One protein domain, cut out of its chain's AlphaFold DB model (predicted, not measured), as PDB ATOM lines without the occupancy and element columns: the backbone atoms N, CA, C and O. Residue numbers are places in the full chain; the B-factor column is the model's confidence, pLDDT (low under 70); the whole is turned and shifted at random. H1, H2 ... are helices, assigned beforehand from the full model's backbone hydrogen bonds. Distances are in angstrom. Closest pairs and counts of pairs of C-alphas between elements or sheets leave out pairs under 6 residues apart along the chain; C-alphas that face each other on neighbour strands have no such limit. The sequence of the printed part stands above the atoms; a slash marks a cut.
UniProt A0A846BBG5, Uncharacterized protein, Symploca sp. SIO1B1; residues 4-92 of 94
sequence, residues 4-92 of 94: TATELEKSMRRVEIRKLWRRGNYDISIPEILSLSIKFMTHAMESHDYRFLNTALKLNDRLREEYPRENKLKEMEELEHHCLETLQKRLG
ATOM      1  N   THR A   4      60.398  18.846   9.016       68.56
ATOM      2  CA  THR A   4      59.254  19.353   9.779       68.56
ATOM      3  C   THR A   4      59.283  18.988  11.267       68.56
ATOM      4  O   THR A   4      58.959  19.832  12.096       68.56
ATOM      5  N   ALA A   5      59.702  17.769  11.630       74.19
ATOM      6  CA  ALA A   5      59.757  17.335  13.030       74.19
ATOM      7  C   ALA A   5      60.839  18.103  13.811       74.19
ATOM      8  O   ALA A   5      60.602  18.579  14.918       74.19
ATOM      9  N   THR A   6      62.000  18.315  13.186       83.75
ATOM     10  CA  THR A   6      63.121  19.047  13.790       83.75
ATOM     11  C   THR A   6      62.782  20.520  14.047       83.75
ATOM     12  O   THR A   6      63.173  21.083  15.071       83.75
ATOM     13  N   GLU A   7      62.034  21.167  13.150       89.69
ATOM     14  CA  GLU A   7      61.608  22.562  13.338       89.69
ATOM     15  C   GLU A   7      60.523  22.709  14.416       89.69
ATOM     16  O   GLU A   7      60.526  23.681  15.182       89.69
ATOM     17  N   LEU A   8      59.631  21.720  14.542       92.56
ATOM     18  CA  LEU A   8      58.654  21.679  15.630       92.56
ATOM     19  C   LEU A   8      59.332  21.506  16.988       92.56
ATOM     20  O   LEU A   8      59.000  22.236  17.922       92.56
ATOM     21  N   GLU A   9      60.331  20.629  17.099       93.44
ATOM     22  CA  GLU A   9      61.107  20.474  18.333       93.44
ATOM     23  C   GLU A   9      61.820  21.768  18.740       93.44
ATOM     24  O   GLU A   9      61.793  22.154  19.912       93.44
ATOM     25  N   LYS A  10      62.435  22.480  17.786       94.62
ATOM     26  CA  LYS A  10      63.049  23.792  18.050       94.62
ATOM     27  C   LYS A  10      62.018  24.804  18.542       94.62
ATOM     28  O   LYS A  10      62.291  25.540  19.491       94.62
ATOM     29  N   SER A  11      60.837  24.818  17.931       94.44
ATOM     30  CA  SER A  11      59.740  25.707  18.320       94.44
ATOM     31  C   SER A  11      59.240  25.392  19.731       94.44
ATOM     32  O   SER A  11      59.120  26.303  20.549       94.44
ATOM     33  N   MET A  12      59.043  24.112  20.062       95.44
ATOM     34  CA  MET A  12      58.659  23.667  21.406       95.44
ATOM     35  C   MET A  12      59.722  24.066  22.437       95.44
ATOM     36  O   MET A  12      59.399  24.652  23.470       95.44
ATOM     37  N   ARG A  13      61.009  23.841  22.134       94.69
ATOM     38  CA  ARG A  13      62.118  24.274  23.002       94.69
ATOM     39  C   ARG A  13      62.127  25.785  23.210       94.69
ATOM     40  O   ARG A  13      62.306  26.225  24.342       94.69
ATOM     41  N   ARG A  14      61.920  26.587  22.159       95.06
ATOM     42  CA  ARG A  14      61.815  28.054  22.271       95.06
ATOM     43  C   ARG A  14      60.675  28.443  23.212       95.06
ATOM     44  O   ARG A  14      60.899  29.272  24.093       95.06
ATOM     45  N   VAL A  15      59.494  27.846  23.036       94.75
ATOM     46  CA  VAL A  15      58.309  28.107  23.867       94.75
ATOM     47  C   VAL A  15      58.577  27.783  25.335       94.75
ATOM     48  O   VAL A  15      58.325  28.627  26.192       94.75
ATOM     49  N   GLU A  16      59.126  26.606  25.628       95.19
ATOM     50  CA  GLU A  16      59.354  26.153  27.003       95.19
ATOM     51  C   GLU A  16      60.502  26.907  27.694       95.19
ATOM     52  O   GLU A  16      60.336  27.379  28.819       95.19
ATOM     53  N   ILE A  17      61.642  27.107  27.019       94.62
ATOM     54  CA  ILE A  17      62.806  27.803  27.600       94.62
ATOM     55  C   ILE A  17      62.475  29.265  27.894       94.62
ATOM     56  O   ILE A  17      62.784  29.768  28.976       94.62
ATOM     57  N   ARG A  18      61.829  29.957  26.948       93.25
ATOM     58  CA  ARG A  18      61.447  31.366  27.123       93.25
ATOM     59  C   ARG A  18      60.146  31.539  27.902       93.25
ATOM     60  O   ARG A  18      59.742  32.672  28.143       93.25
ATOM     61  N   LYS A  19      59.492  30.438  28.295       93.38
ATOM     62  CA  LYS A  19      58.188  30.432  28.970       93.38
ATOM     63  C   LYS A  19      57.180  31.315  28.233       93.38
ATOM     64  O   LYS A  19      56.511  32.146  28.842       93.38
ATOM     65  N   LEU A  20      57.091  31.148  26.912       93.00
ATOM     66  CA  LEU A  20      56.174  31.922  26.067       93.00
ATOM     67  C   LEU A  20      54.707  31.619  26.386       93.00
ATOM     68  O   LEU A  20      53.833  32.401  26.057       93.00
ATOM     69  N   TRP A  21      54.420  30.511  27.061       92.31
ATOM     70  CA  TRP A  21      53.093  30.208  27.591       92.31
ATOM     71  C   TRP A  21      52.741  31.006  28.857       92.31
ATOM     72  O   TRP A  21      51.595  30.996  29.285       92.31
ATOM     73  N   ARG A  22      53.691  31.705  29.491       92.62
ATOM     74  CA  ARG A  22      53.405  32.481  30.701       92.62
ATOM     75  C   ARG A  22      52.658  33.766  30.342       92.62
ATOM     76  O   ARG A  22      53.069  34.499  29.443       92.62
ATOM     77  N   ARG A  23      51.621  34.070  31.121       87.25
ATOM     78  CA  ARG A  23      50.883  35.331  31.049       87.25
ATOM     79  C   ARG A  23      51.810  36.553  31.136       87.25
ATOM     80  O   ARG A  23      52.743  36.574  31.939       87.25
ATOM     81  N   GLY A  24      51.535  37.570  30.324       83.12
ATOM     82  CA  GLY A  24      52.302  38.817  30.242       83.12
ATOM     83  C   GLY A  24      53.560  38.735  29.371       83.12
ATOM     84  O   GLY A  24      54.296  39.715  29.281       83.12
ATOM     85  N   ASN A  25      53.828  37.591  28.733       84.81
ATOM     86  CA  ASN A  25      54.962  37.427  27.826       84.81
ATOM     87  C   ASN A  25      54.567  37.723  26.369       84.81
ATOM     88  O   ASN A  25      54.113  36.844  25.640       84.81
ATOM     89  N   TYR A  26      54.761  38.956  25.910       84.00
ATOM     90  CA  TYR A  26      54.348  39.390  24.568       84.00
ATOM     91  C   TYR A  26      55.411  39.184  23.473       84.00
ATOM     92  O   TYR A  26      55.250  39.693  22.368       84.00
ATOM     93  N   ASP A  27      56.457  38.386  23.734       89.44
ATOM     94  CA  ASP A  27      57.507  38.039  22.751       89.44
ATOM     95  C   ASP A  27      56.999  37.152  21.595       89.44
ATOM     96  O   ASP A  27      57.759  36.752  20.706       89.44
ATOM     97  N   ILE A  28      55.721  36.783  21.636       90.69
ATOM     98  CA  ILE A  28      55.039  35.972  20.643       90.69
ATOM     99  C   ILE A  28      53.645  36.548  20.392       90.69
ATOM    100  O   ILE A  28      52.934  36.937  21.319       90.69
ATOM    101  N   SER A  29      53.264  36.618  19.119       91.38
ATOM    102  CA  SER A  29      51.966  37.156  18.709       91.38
ATOM    103  C   SER A  29      50.850  36.120  18.870       91.38
ATOM    104  O   SER A  29      51.091  34.924  18.734       91.38
ATOM    105  N   ILE A  30      49.607  36.566  19.085       89.19
ATOM    106  CA  ILE A  30      48.431  35.675  19.190       89.19
ATOM    107  C   ILE A  30      48.328  34.705  17.998       89.19
ATOM    108  O   ILE A  30      48.170  33.506  18.235       89.19
ATOM    109  N   PRO A  31      48.463  35.150  16.726       90.94
ATOM    110  CA  PRO A  31      48.402  34.232  15.589       90.94
ATOM    111  C   PRO A  31      49.519  33.184  15.606       90.94
ATOM    112  O   PRO A  31      49.307  32.047  15.188       90.94
ATOM    113  N   GLU A  32      50.704  33.543  16.106       92.50
ATOM    114  CA  GLU A  32      51.820  32.606  16.247       92.50
ATOM    115  C   GLU A  32      51.558  31.592  17.369       92.50
ATOM    116  O   GLU A  32      51.793  30.405  17.158       92.50
ATOM    117  N   ILE A  33      51.004  32.017  18.515       92.75
ATOM    118  CA  ILE A  33      50.589  31.108  19.600       92.75
ATOM    119  C   ILE A  33      49.565  30.091  19.078       92.75
ATOM    120  O   ILE A  33      49.754  28.890  19.265       92.75
ATOM    121  N   LEU A  34      48.525  30.562  18.379       92.50
ATOM    122  CA  LEU A  34      47.499  29.708  17.774       92.50
ATOM    123  C   LEU A  34      48.103  28.715  16.778       92.50
ATOM    124  O   LEU A  34      47.852  27.514  16.862       92.50
ATOM    125  N   SER A  35      48.955  29.198  15.868       93.38
ATOM    126  CA  SER A  35      49.614  28.342  14.878       93.38
ATOM    127  C   SER A  35      50.484  27.267  15.531       93.38
ATOM    128  O   SER A  35      50.463  26.116  15.095       93.38
ATOM    129  N   LEU A  36      51.254  27.624  16.564       95.00
ATOM    130  CA  LEU A  36      52.100  26.675  17.288       95.00
ATOM    131  C   LEU A  36      51.271  25.650  18.053       95.00
ATOM    132  O   LEU A  36      51.584  24.465  17.976       95.00
ATOM    133  N   SER A  37      50.216  26.087  18.740       95.12
ATOM    134  CA  SER A  37      49.321  25.191  19.467       95.12
ATOM    135  C   SER A  37      48.728  24.118  18.550       95.12
ATOM    136  O   SER A  37      48.900  22.926  18.813       95.12
ATOM    137  N   ILE A  38      48.134  24.525  17.424       94.19
ATOM    138  CA  ILE A  38      47.544  23.598  16.447       94.19
ATOM    139  C   ILE A  38      48.601  22.607  15.950       94.19
ATOM    140  O   ILE A  38      48.398  21.398  16.018       94.19
ATOM    141  N   LYS A  39      49.771  23.102  15.524       94.81
ATOM    142  CA  LYS A  39      50.864  22.248  15.034       94.81
ATOM    143  C   LYS A  39      51.347  21.247  16.083       94.81
ATOM    144  O   LYS A  39      51.649  20.107  15.738       94.81
ATOM    145  N   PHE A  40      51.441  21.659  17.345       95.94
ATOM    146  CA  PHE A  40      51.855  20.784  18.437       95.94
ATOM    147  C   PHE A  40      50.802  19.724  18.755       95.94
ATOM    148  O   PHE A  40      51.174  18.570  18.949       95.94
ATOM    149  N   MET A  41      49.513  20.072  18.751       95.00
ATOM    150  CA  MET A  41      48.428  19.101  18.929       95.00
ATOM    151  C   MET A  41      48.406  18.073  17.795       95.00
ATOM    152  O   MET A  41      48.435  16.873  18.064       95.00
ATOM    153  N   THR A  42      48.450  18.521  16.534       92.44
ATOM    154  CA  THR A  42      48.515  17.625  15.368       92.44
ATOM    155  C   THR A  42      49.718  16.692  15.458       92.44
ATOM    156  O   THR A  42      49.565  15.476  15.367       92.44
ATOM    157  N   HIS A  43      50.906  17.242  15.724       93.25
ATOM    158  CA  HIS A  43      52.113  16.433  15.829       93.25
ATOM    159  C   HIS A  43      52.042  15.432  16.985       93.25
ATOM    160  O   HIS A  43      52.399  14.276  16.794       93.25
ATOM    161  N   ALA A  44      51.546  15.835  18.159       93.19
ATOM    162  CA  ALA A  44      51.398  14.939  19.305       93.19
ATOM    163  C   ALA A  44      50.459  13.762  19.013       93.19
ATOM    164  O   ALA A  44      50.681  12.658  19.507       93.19
ATOM    165  N   MET A  45      49.416  13.978  18.209       90.69
ATOM    166  CA  MET A  45      48.482  12.922  17.819       90.69
ATOM    167  C   MET A  45      49.082  11.939  16.809       90.69
ATOM    168  O   MET A  45      48.810  10.737  16.904       90.69
ATOM    169  N   GLU A  46      49.900  12.437  15.880       91.31
ATOM    170  CA  GLU A  46      50.590  11.638  14.861       91.31
ATOM    171  C   GLU A  46      51.783  10.855  15.422       91.31
ATOM    172  O   GLU A  46      51.981   9.697  15.060       91.31
ATOM    173  N   SER A  47      52.591  11.489  16.280       91.19
ATOM    174  CA  SER A  47      53.845  10.930  16.802       91.19
ATOM    175  C   SER A  47      53.715  10.289  18.181       91.19
ATOM    176  O   SER A  47      54.654   9.635  18.636       91.19
ATOM    177  N   HIS A  48      52.582  10.506  18.856       89.62
ATOM    178  CA  HIS A  48      52.334  10.112  20.249       89.62
ATOM    179  C   HIS A  48      53.294  10.768  21.250       89.62
ATOM    180  O   HIS A  48      53.380  10.346  22.403       89.62
ATOM    181  N   ASP A  49      54.003  11.825  20.845       92.00
ATOM    182  CA  ASP A  49      54.846  12.602  21.744       92.00
ATOM    183  C   ASP A  49      54.015  13.646  22.501       92.00
ATOM    184  O   ASP A  49      53.847  14.801  22.095       92.00
ATOM    185  N   TYR A  50      53.509  13.236  23.662       91.62
ATOM    186  CA  TYR A  50      52.646  14.063  24.505       91.62
ATOM    187  C   TYR A  50      53.344  15.275  25.141       91.62
ATOM    188  O   TYR A  50      52.673  16.113  25.747       91.62
ATOM    189  N   ARG A  51      54.666  15.443  24.976       94.44
ATOM    190  CA  ARG A  51      55.354  16.687  25.368       94.44
ATOM    191  C   ARG A  51      54.866  17.870  24.532       94.44
ATOM    192  O   ARG A  51      54.688  18.968  25.068       94.44
ATOM    193  N   PHE A  52      54.593  17.632  23.249       95.50
ATOM    194  CA  PHE A  52      54.001  18.629  22.364       95.50
ATOM    195  C   PHE A  52      52.576  18.966  22.790       95.50
ATOM    196  O   PHE A  52      52.256  20.145  22.914       95.50
ATOM    197  N   LEU A  53      51.764  17.953  23.117       95.19
ATOM    198  CA  LEU A  53      50.406  18.168  23.622       95.19
ATOM    199  C   LEU A  53      50.418  19.019  24.896       95.19
ATOM    200  O   LEU A  53      49.723  20.022  24.962       95.19
ATOM    201  N   ASN A  54      51.268  18.691  25.872       96.44
ATOM    202  CA  ASN A  54      51.406  19.484  27.096       96.44
ATOM    203  C   ASN A  54      51.789  20.946  26.806       96.44
ATOM    204  O   ASN A  54      51.234  21.868  27.396       96.44
ATOM    205  N   THR A  55      52.722  21.170  25.877       96.69
ATOM    206  CA  THR A  55      53.125  22.529  25.484       96.69
ATOM    207  C   THR A  55      51.967  23.279  24.820       96.69
ATOM    208  O   THR A  55      51.764  24.458  25.103       96.69
ATOM    209  N   ALA A  56      51.190  22.605  23.968       96.31
ATOM    210  CA  ALA A  56      50.012  23.178  23.325       96.31
ATOM    211  C   ALA A  56      48.948  23.594  24.348       96.31
ATOM    212  O   ALA A  56      48.478  24.725  24.300       96.31
ATOM    213  N   LEU A  57      48.646  22.735  25.328       96.31
ATOM    214  CA  LEU A  57      47.669  23.034  26.379       96.31
ATOM    215  C   LEU A  57      48.053  24.282  27.182       96.31
ATOM    216  O   LEU A  57      47.221  25.159  27.383       96.31
ATOM    217  N   LYS A  58      49.333  24.442  27.545       96.81
ATOM    218  CA  LYS A  58      49.800  25.666  28.225       96.81
ATOM    219  C   LYS A  58      49.607  26.926  27.374       96.81
ATOM    220  O   LYS A  58      49.325  27.998  27.906       96.81
ATOM    221  N   LEU A  59      49.809  26.824  26.058       95.12
ATOM    222  CA  LEU A  59      49.564  27.935  25.135       95.12
ATOM    223  C   LEU A  59      48.064  28.250  25.037       95.12
ATOM    224  O   LEU A  59      47.697  29.423  25.009       95.12
ATOM    225  N   ASN A  60      47.210  27.226  25.044       94.81
ATOM    226  CA  ASN A  60      45.754  27.373  25.003       94.81
ATOM    227  C   ASN A  60      45.217  28.015  26.282       94.81
ATOM    228  O   ASN A  60      44.400  28.931  26.213       94.81
ATOM    229  N   ASP A  61      45.726  27.604  27.444       94.00
ATOM    230  CA  ASP A  61      45.405  28.220  28.735       94.00
ATOM    231  C   ASP A  61      45.736  29.710  28.725       94.00
ATOM    232  O   ASP A  61      44.890  30.543  29.048       94.00
ATOM    233  N   ARG A  62      46.931  30.068  28.239       93.12
ATOM    234  CA  ARG A  62      47.313  31.472  28.080       93.12
ATOM    235  C   ARG A  62      46.356  32.232  27.158       93.12
ATOM    236  O   ARG A  62      45.967  33.353  27.480       93.12
ATOM    237  N   LEU A  63      46.000  31.653  26.011       91.38
ATOM    238  CA  LEU A  63      45.071  32.274  25.062       91.38
ATOM    239  C   LEU A  63      43.699  32.522  25.695       91.38
ATOM    240  O   LEU A  63      43.151  33.611  25.527       91.38
ATOM    241  N   ARG A  64      43.181  31.560  26.466       91.38
ATOM    242  CA  ARG A  64      41.921  31.707  27.209       91.38
ATOM    243  C   ARG A  64      42.001  32.805  28.268       91.38
ATOM    244  O   ARG A  64      41.062  33.586  28.402       91.38
ATOM    245  N   GLU A  65      43.112  32.893  28.996       90.62
ATOM    246  CA  GLU A  65      43.310  33.904  30.041       90.62
ATOM    247  C   GLU A  65      43.449  35.329  29.488       90.62
ATOM    248  O   GLU A  65      42.912  36.275  30.068       90.62
ATOM    249  N   GLU A  66      44.194  35.509  28.394       89.06
ATOM    250  CA  GLU A  66      44.500  36.835  27.842       89.06
ATOM    251  C   GLU A  66      43.461  37.316  26.819       89.06
ATOM    252  O   GLU A  66      43.254  38.524  26.686       89.06
ATOM    253  N   TYR A  67      42.781  36.397  26.125       85.50
ATOM    254  CA  TYR A  67      41.899  36.707  24.994       85.50
ATOM    255  C   TYR A  67      40.560  35.942  25.032       85.50
ATOM    256  O   TYR A  67      40.156  35.356  24.028       85.50
ATOM    257  N   PRO A  68      39.788  35.997  26.138       80.19
ATOM    258  CA  PRO A  68      38.588  35.171  26.342       80.19
ATOM    259  C   PRO A  68      37.424  35.448  25.372       80.19
ATOM    260  O   PRO A  68      36.417  34.749  25.404       80.19
ATOM    261  N   ARG A  69      37.506  36.501  24.551       79.75
ATOM    262  CA  ARG A  69      36.460  36.903  23.589       79.75
ATOM    263  C   ARG A  69      36.888  36.739  22.133       79.75
ATOM    264  O   ARG A  69      36.180  37.194  21.237       79.75
ATOM    265  N   GLU A  70      38.052  36.149  21.885       78.94
ATOM    266  CA  GLU A  70      38.560  36.005  20.529       78.94
ATOM    267  C   GLU A  70      37.876  34.812  19.846       78.94
ATOM    268  O   GLU A  70      38.147  33.654  20.147       78.94
ATOM    269  N   ASN A  71      37.000  35.085  18.876       77.25
ATOM    270  CA  ASN A  71      36.257  34.045  18.143       77.25
ATOM    271  C   ASN A  71      37.165  33.012  17.448       77.25
ATOM    272  O   ASN A  71      36.726  31.908  17.136       77.25
ATOM    273  N   LYS A  72      38.434  33.364  17.210       74.50
ATOM    274  CA  LYS A  72      39.439  32.488  16.593       74.50
ATOM    275  C   LYS A  72      39.908  31.354  17.512       74.50
ATOM    276  O   LYS A  72      40.589  30.459  17.030       74.50
ATOM    277  N   LEU A  73      39.555  31.369  18.802       85.50
ATOM    278  CA  LEU A  73      39.903  30.283  19.727       85.50
ATOM    279  C   LEU A  73      39.064  29.020  19.501       85.50
ATOM    280  O   LEU A  73      39.520  27.937  19.843       85.50
ATOM    281  N   LYS A  74      37.887  29.131  18.874       87.19
ATOM    282  CA  LYS A  74      36.947  28.009  18.739       87.19
ATOM    283  C   LYS A  74      37.552  26.788  18.034       87.19
ATOM    284  O   LYS A  74      37.390  25.668  18.498       87.19
ATOM    285  N   GLU A  75      38.284  27.004  16.941       85.19
ATOM    286  CA  GLU A  75      38.947  25.921  16.196       85.19
ATOM    287  C   GLU A  75      40.007  25.207  17.053       85.19
ATOM    288  O   GLU A  75      40.109  23.981  17.054       85.19
ATOM    289  N   MET A  76      40.774  25.978  17.829       91.75
ATOM    290  CA  MET A  76      41.764  25.447  18.764       91.75
ATOM    291  C   MET A  76      41.092  24.656  19.896       91.75
ATOM    292  O   MET A  76      41.589  23.592  20.252       91.75
ATOM    293  N   GLU A  77      39.966  25.133  20.434       92.12
ATOM    294  CA  GLU A  77      39.202  24.443  21.485       92.12
ATOM    295  C   GLU A  77      38.610  23.114  20.999       92.12
ATOM    296  O   GLU A  77      38.699  22.107  21.701       92.12
ATOM    297  N   GLU A  78      38.045  23.083  19.789       92.00
ATOM    298  CA  GLU A  78      37.518  21.856  19.178       92.00
ATOM    299  C   GLU A  78      38.630  20.814  18.975       92.00
ATOM    300  O   GLU A  78      38.456  19.635  19.303       92.00
ATOM    301  N   LEU A  79      39.804  21.247  18.502       91.06
ATOM    302  CA  LEU A  79      40.959  20.368  18.331       91.06
ATOM    303  C   LEU A  79      41.547  19.900  19.674       91.06
ATOM    304  O   LEU A  79      41.885  18.722  19.803       91.06
ATOM    305  N   GLU A  80      41.639  20.781  20.676       94.88
ATOM    306  CA  GLU A  80      42.054  20.433  22.045       94.88
ATOM    307  C   GLU A  80      41.155  19.337  22.612       94.88
ATOM    308  O   GLU A  80      41.647  18.304  23.073       94.88
ATOM    309  N   HIS A  81      39.838  19.531  22.515       94.75
ATOM    310  CA  HIS A  81      38.857  18.567  22.988       94.75
ATOM    311  C   HIS A  81      39.038  17.206  22.306       94.75
ATOM    312  O   HIS A  81      39.172  16.189  22.987       94.75
ATOM    313  N   HIS A  82      39.158  17.187  20.975       93.62
ATOM    314  CA  HIS A  82      39.377  15.956  20.218       93.62
ATOM    315  C   HIS A  82      40.676  15.225  20.612       93.62
ATOM    316  O   HIS A  82      40.693  13.994  20.744       93.62
ATOM    317  N   CYS A  83      41.768  15.967  20.824       92.19
ATOM    318  CA  CYS A  83      43.046  15.397  21.254       92.19
ATOM    319  C   CYS A  83      42.932  14.757  22.644       92.19
ATOM    320  O   CYS A  83      43.404  13.635  22.849       92.19
ATOM    321  N   LEU A  84      42.279  15.446  23.584       94.12
ATOM    322  CA  LEU A  84      42.075  14.958  24.947       94.12
ATOM    323  C   LEU A  84      41.152  13.736  24.988       94.12
ATOM    324  O   LEU A  84      41.504  12.751  25.631       94.12
ATOM    325  N   GLU A  85      40.031  13.743  24.264       94.38
ATOM    326  CA  GLU A  85      39.148  12.574  24.159       94.38
ATOM    327  C   GLU A  85      39.879  11.358  23.579       94.38
ATOM    328  O   GLU A  85      39.757  10.236  24.078       94.38
ATOM    329  N   THR A  86      40.668  11.567  22.520       91.19
ATOM    330  CA  THR A  86      41.429  10.479  21.898       91.19
ATOM    331  C   THR A  86      42.486   9.931  22.854       91.19
ATOM    332  O   THR A  86      42.685   8.715  22.925       91.19
ATOM    333  N   LEU A  87      43.146  10.804  23.618       91.44
ATOM    334  CA  LEU A  87      44.094  10.397  24.648       91.44
ATOM    335  C   LEU A  87      43.408   9.603  25.764       91.44
ATOM    336  O   LEU A  87      43.895   8.535  26.124       91.44
ATOM    337  N   GLN A  88      42.267  10.070  26.272       92.19
ATOM    338  CA  GLN A  88      41.512   9.376  27.317       92.19
ATOM    339  C   GLN A  88      41.114   7.960  26.881       92.19
ATOM    340  O   GLN A  88      41.354   7.005  27.623       92.19
ATOM    341  N   LYS A  89      40.590   7.808  25.655       91.81
ATOM    342  CA  LYS A  89      40.249   6.498  25.073       91.81
ATOM    343  C   LYS A  89      41.468   5.579  24.981       91.81
ATOM    344  O   LYS A  89      41.378   4.402  25.312       91.81
ATOM    345  N   ARG A  90      42.623   6.107  24.562       88.00
ATOM    346  CA  ARG A  90      43.880   5.336  24.487       88.00
ATOM    347  C   ARG A  90      44.400   4.908  25.855       88.00
ATOM    348  O   ARG A  90      44.973   3.831  25.966       88.00
ATOM    349  N   LEU A  91      44.221   5.749  26.870       88.62
ATOM    350  CA  LEU A  91      44.638   5.462  28.241       88.62
ATOM    351  C   LEU A  91      43.662   4.545  28.993       88.62
ATOM    352  O   LEU A  91      43.975   4.142  30.109       88.62
ATOM    353  N   GLY A  92      42.503   4.215  28.413       90.06
ATOM    354  CA  GLY A  92      41.479   3.402  29.079       90.06
ATOM    355  C   GLY A  92      40.846   4.103  30.284       90.06
ATOM    356  O   GLY A  92      40.410   3.442  31.220       90.06
TER     357      GLY A  92
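Overview. This is residues 4 to 92 of the 94 residues of an uncharacterized protein of Symploca sp. SIO1B1 (UniProt A0A846BBG5). Three helices, H4, H3 and H2, form an up-and-down bundle, each running against the one before it in the chain, and their centres make a triangle. The fourth helix, H1, crosses H2 and H3 at a steep tilt on the side away from H4, and the long link after it, residues 18 to 29, leads to the end of the bundle where H2 begins and H3 ends. The printed part has 89 residues with four named helices, in the order H1, H2, H3, H4, and no named strand; the class is all helix. It is compact, with a radius of gyration of the C-alphas of 12.6 A, and spans 37 by 30 by 19 A.

Along the chain. The longest helix, H4, holds residues 73 to 91 and measures 26.7 A from first to last C-alpha, ending with C-alpha 91 at (44.638, 5.462, 28.241). H3, residues 50 to 66, measures 24.4 A. H2, residues 30 to 47, measures 25.4 A and begins with C-alpha 30 at (48.431, 35.675, 19.190). H1, residues 4 to 17, measures 20.0 A, from C-alpha 4 at (59.254, 19.353, 9.779).

Arrangement. H2 and H3 are both the hub, touching three other helices each. H4 touches H2 at a shallow tilt of 22 degrees, the same way, and their closest C-alphas, those of Ile 38 and Met 76, are 6.5 A apart. H4 touches H3 with residues 73 to 80 alone, meeting residues 57 to 64 of H3; the closest C-alphas, of Leu 57 and Glu 80, are 7.6 A apart. These two form a helical hairpin, opposite ways, at a tilt of 35.1 degrees, only just steep. H2 and H3 form the other helical hairpin, opposite ways at a shallow tilt of 26 degrees; they touch, with their closest C-alphas, of Ser 37 and Ala 56, 4.4 A apart. H1 touches H2 with residues 8 to 12 alone, at a steep tilt of 58 degrees and opposite ways; the closest C-alphas, of Leu 8 and Phe 40, are 7.4 A apart. H1 touches H3 with residues 12 to 16 alone, at a steep tilt of 54 degrees and the same way; the closest C-alphas, of Met 12 and Phe 52, are 6.9 A apart. H1 and H4 are apart. In H1, H2, H3 and H4 every O i to N i+4 pair is within hydrogen-bond range.

Size, cuts and confidence. The two C-alphas farthest apart, those of Asp 27 and Gly 92, are 38.7 A apart. The printed part, residues 4 to 92, has no cut. The link from H1 to H2 is long, with 12 residues; H2 to H3 is tight, and H3 to H4 is short. The mean pLDDT of the printed part is 90.9, and one residue, Thr 4, is under 70.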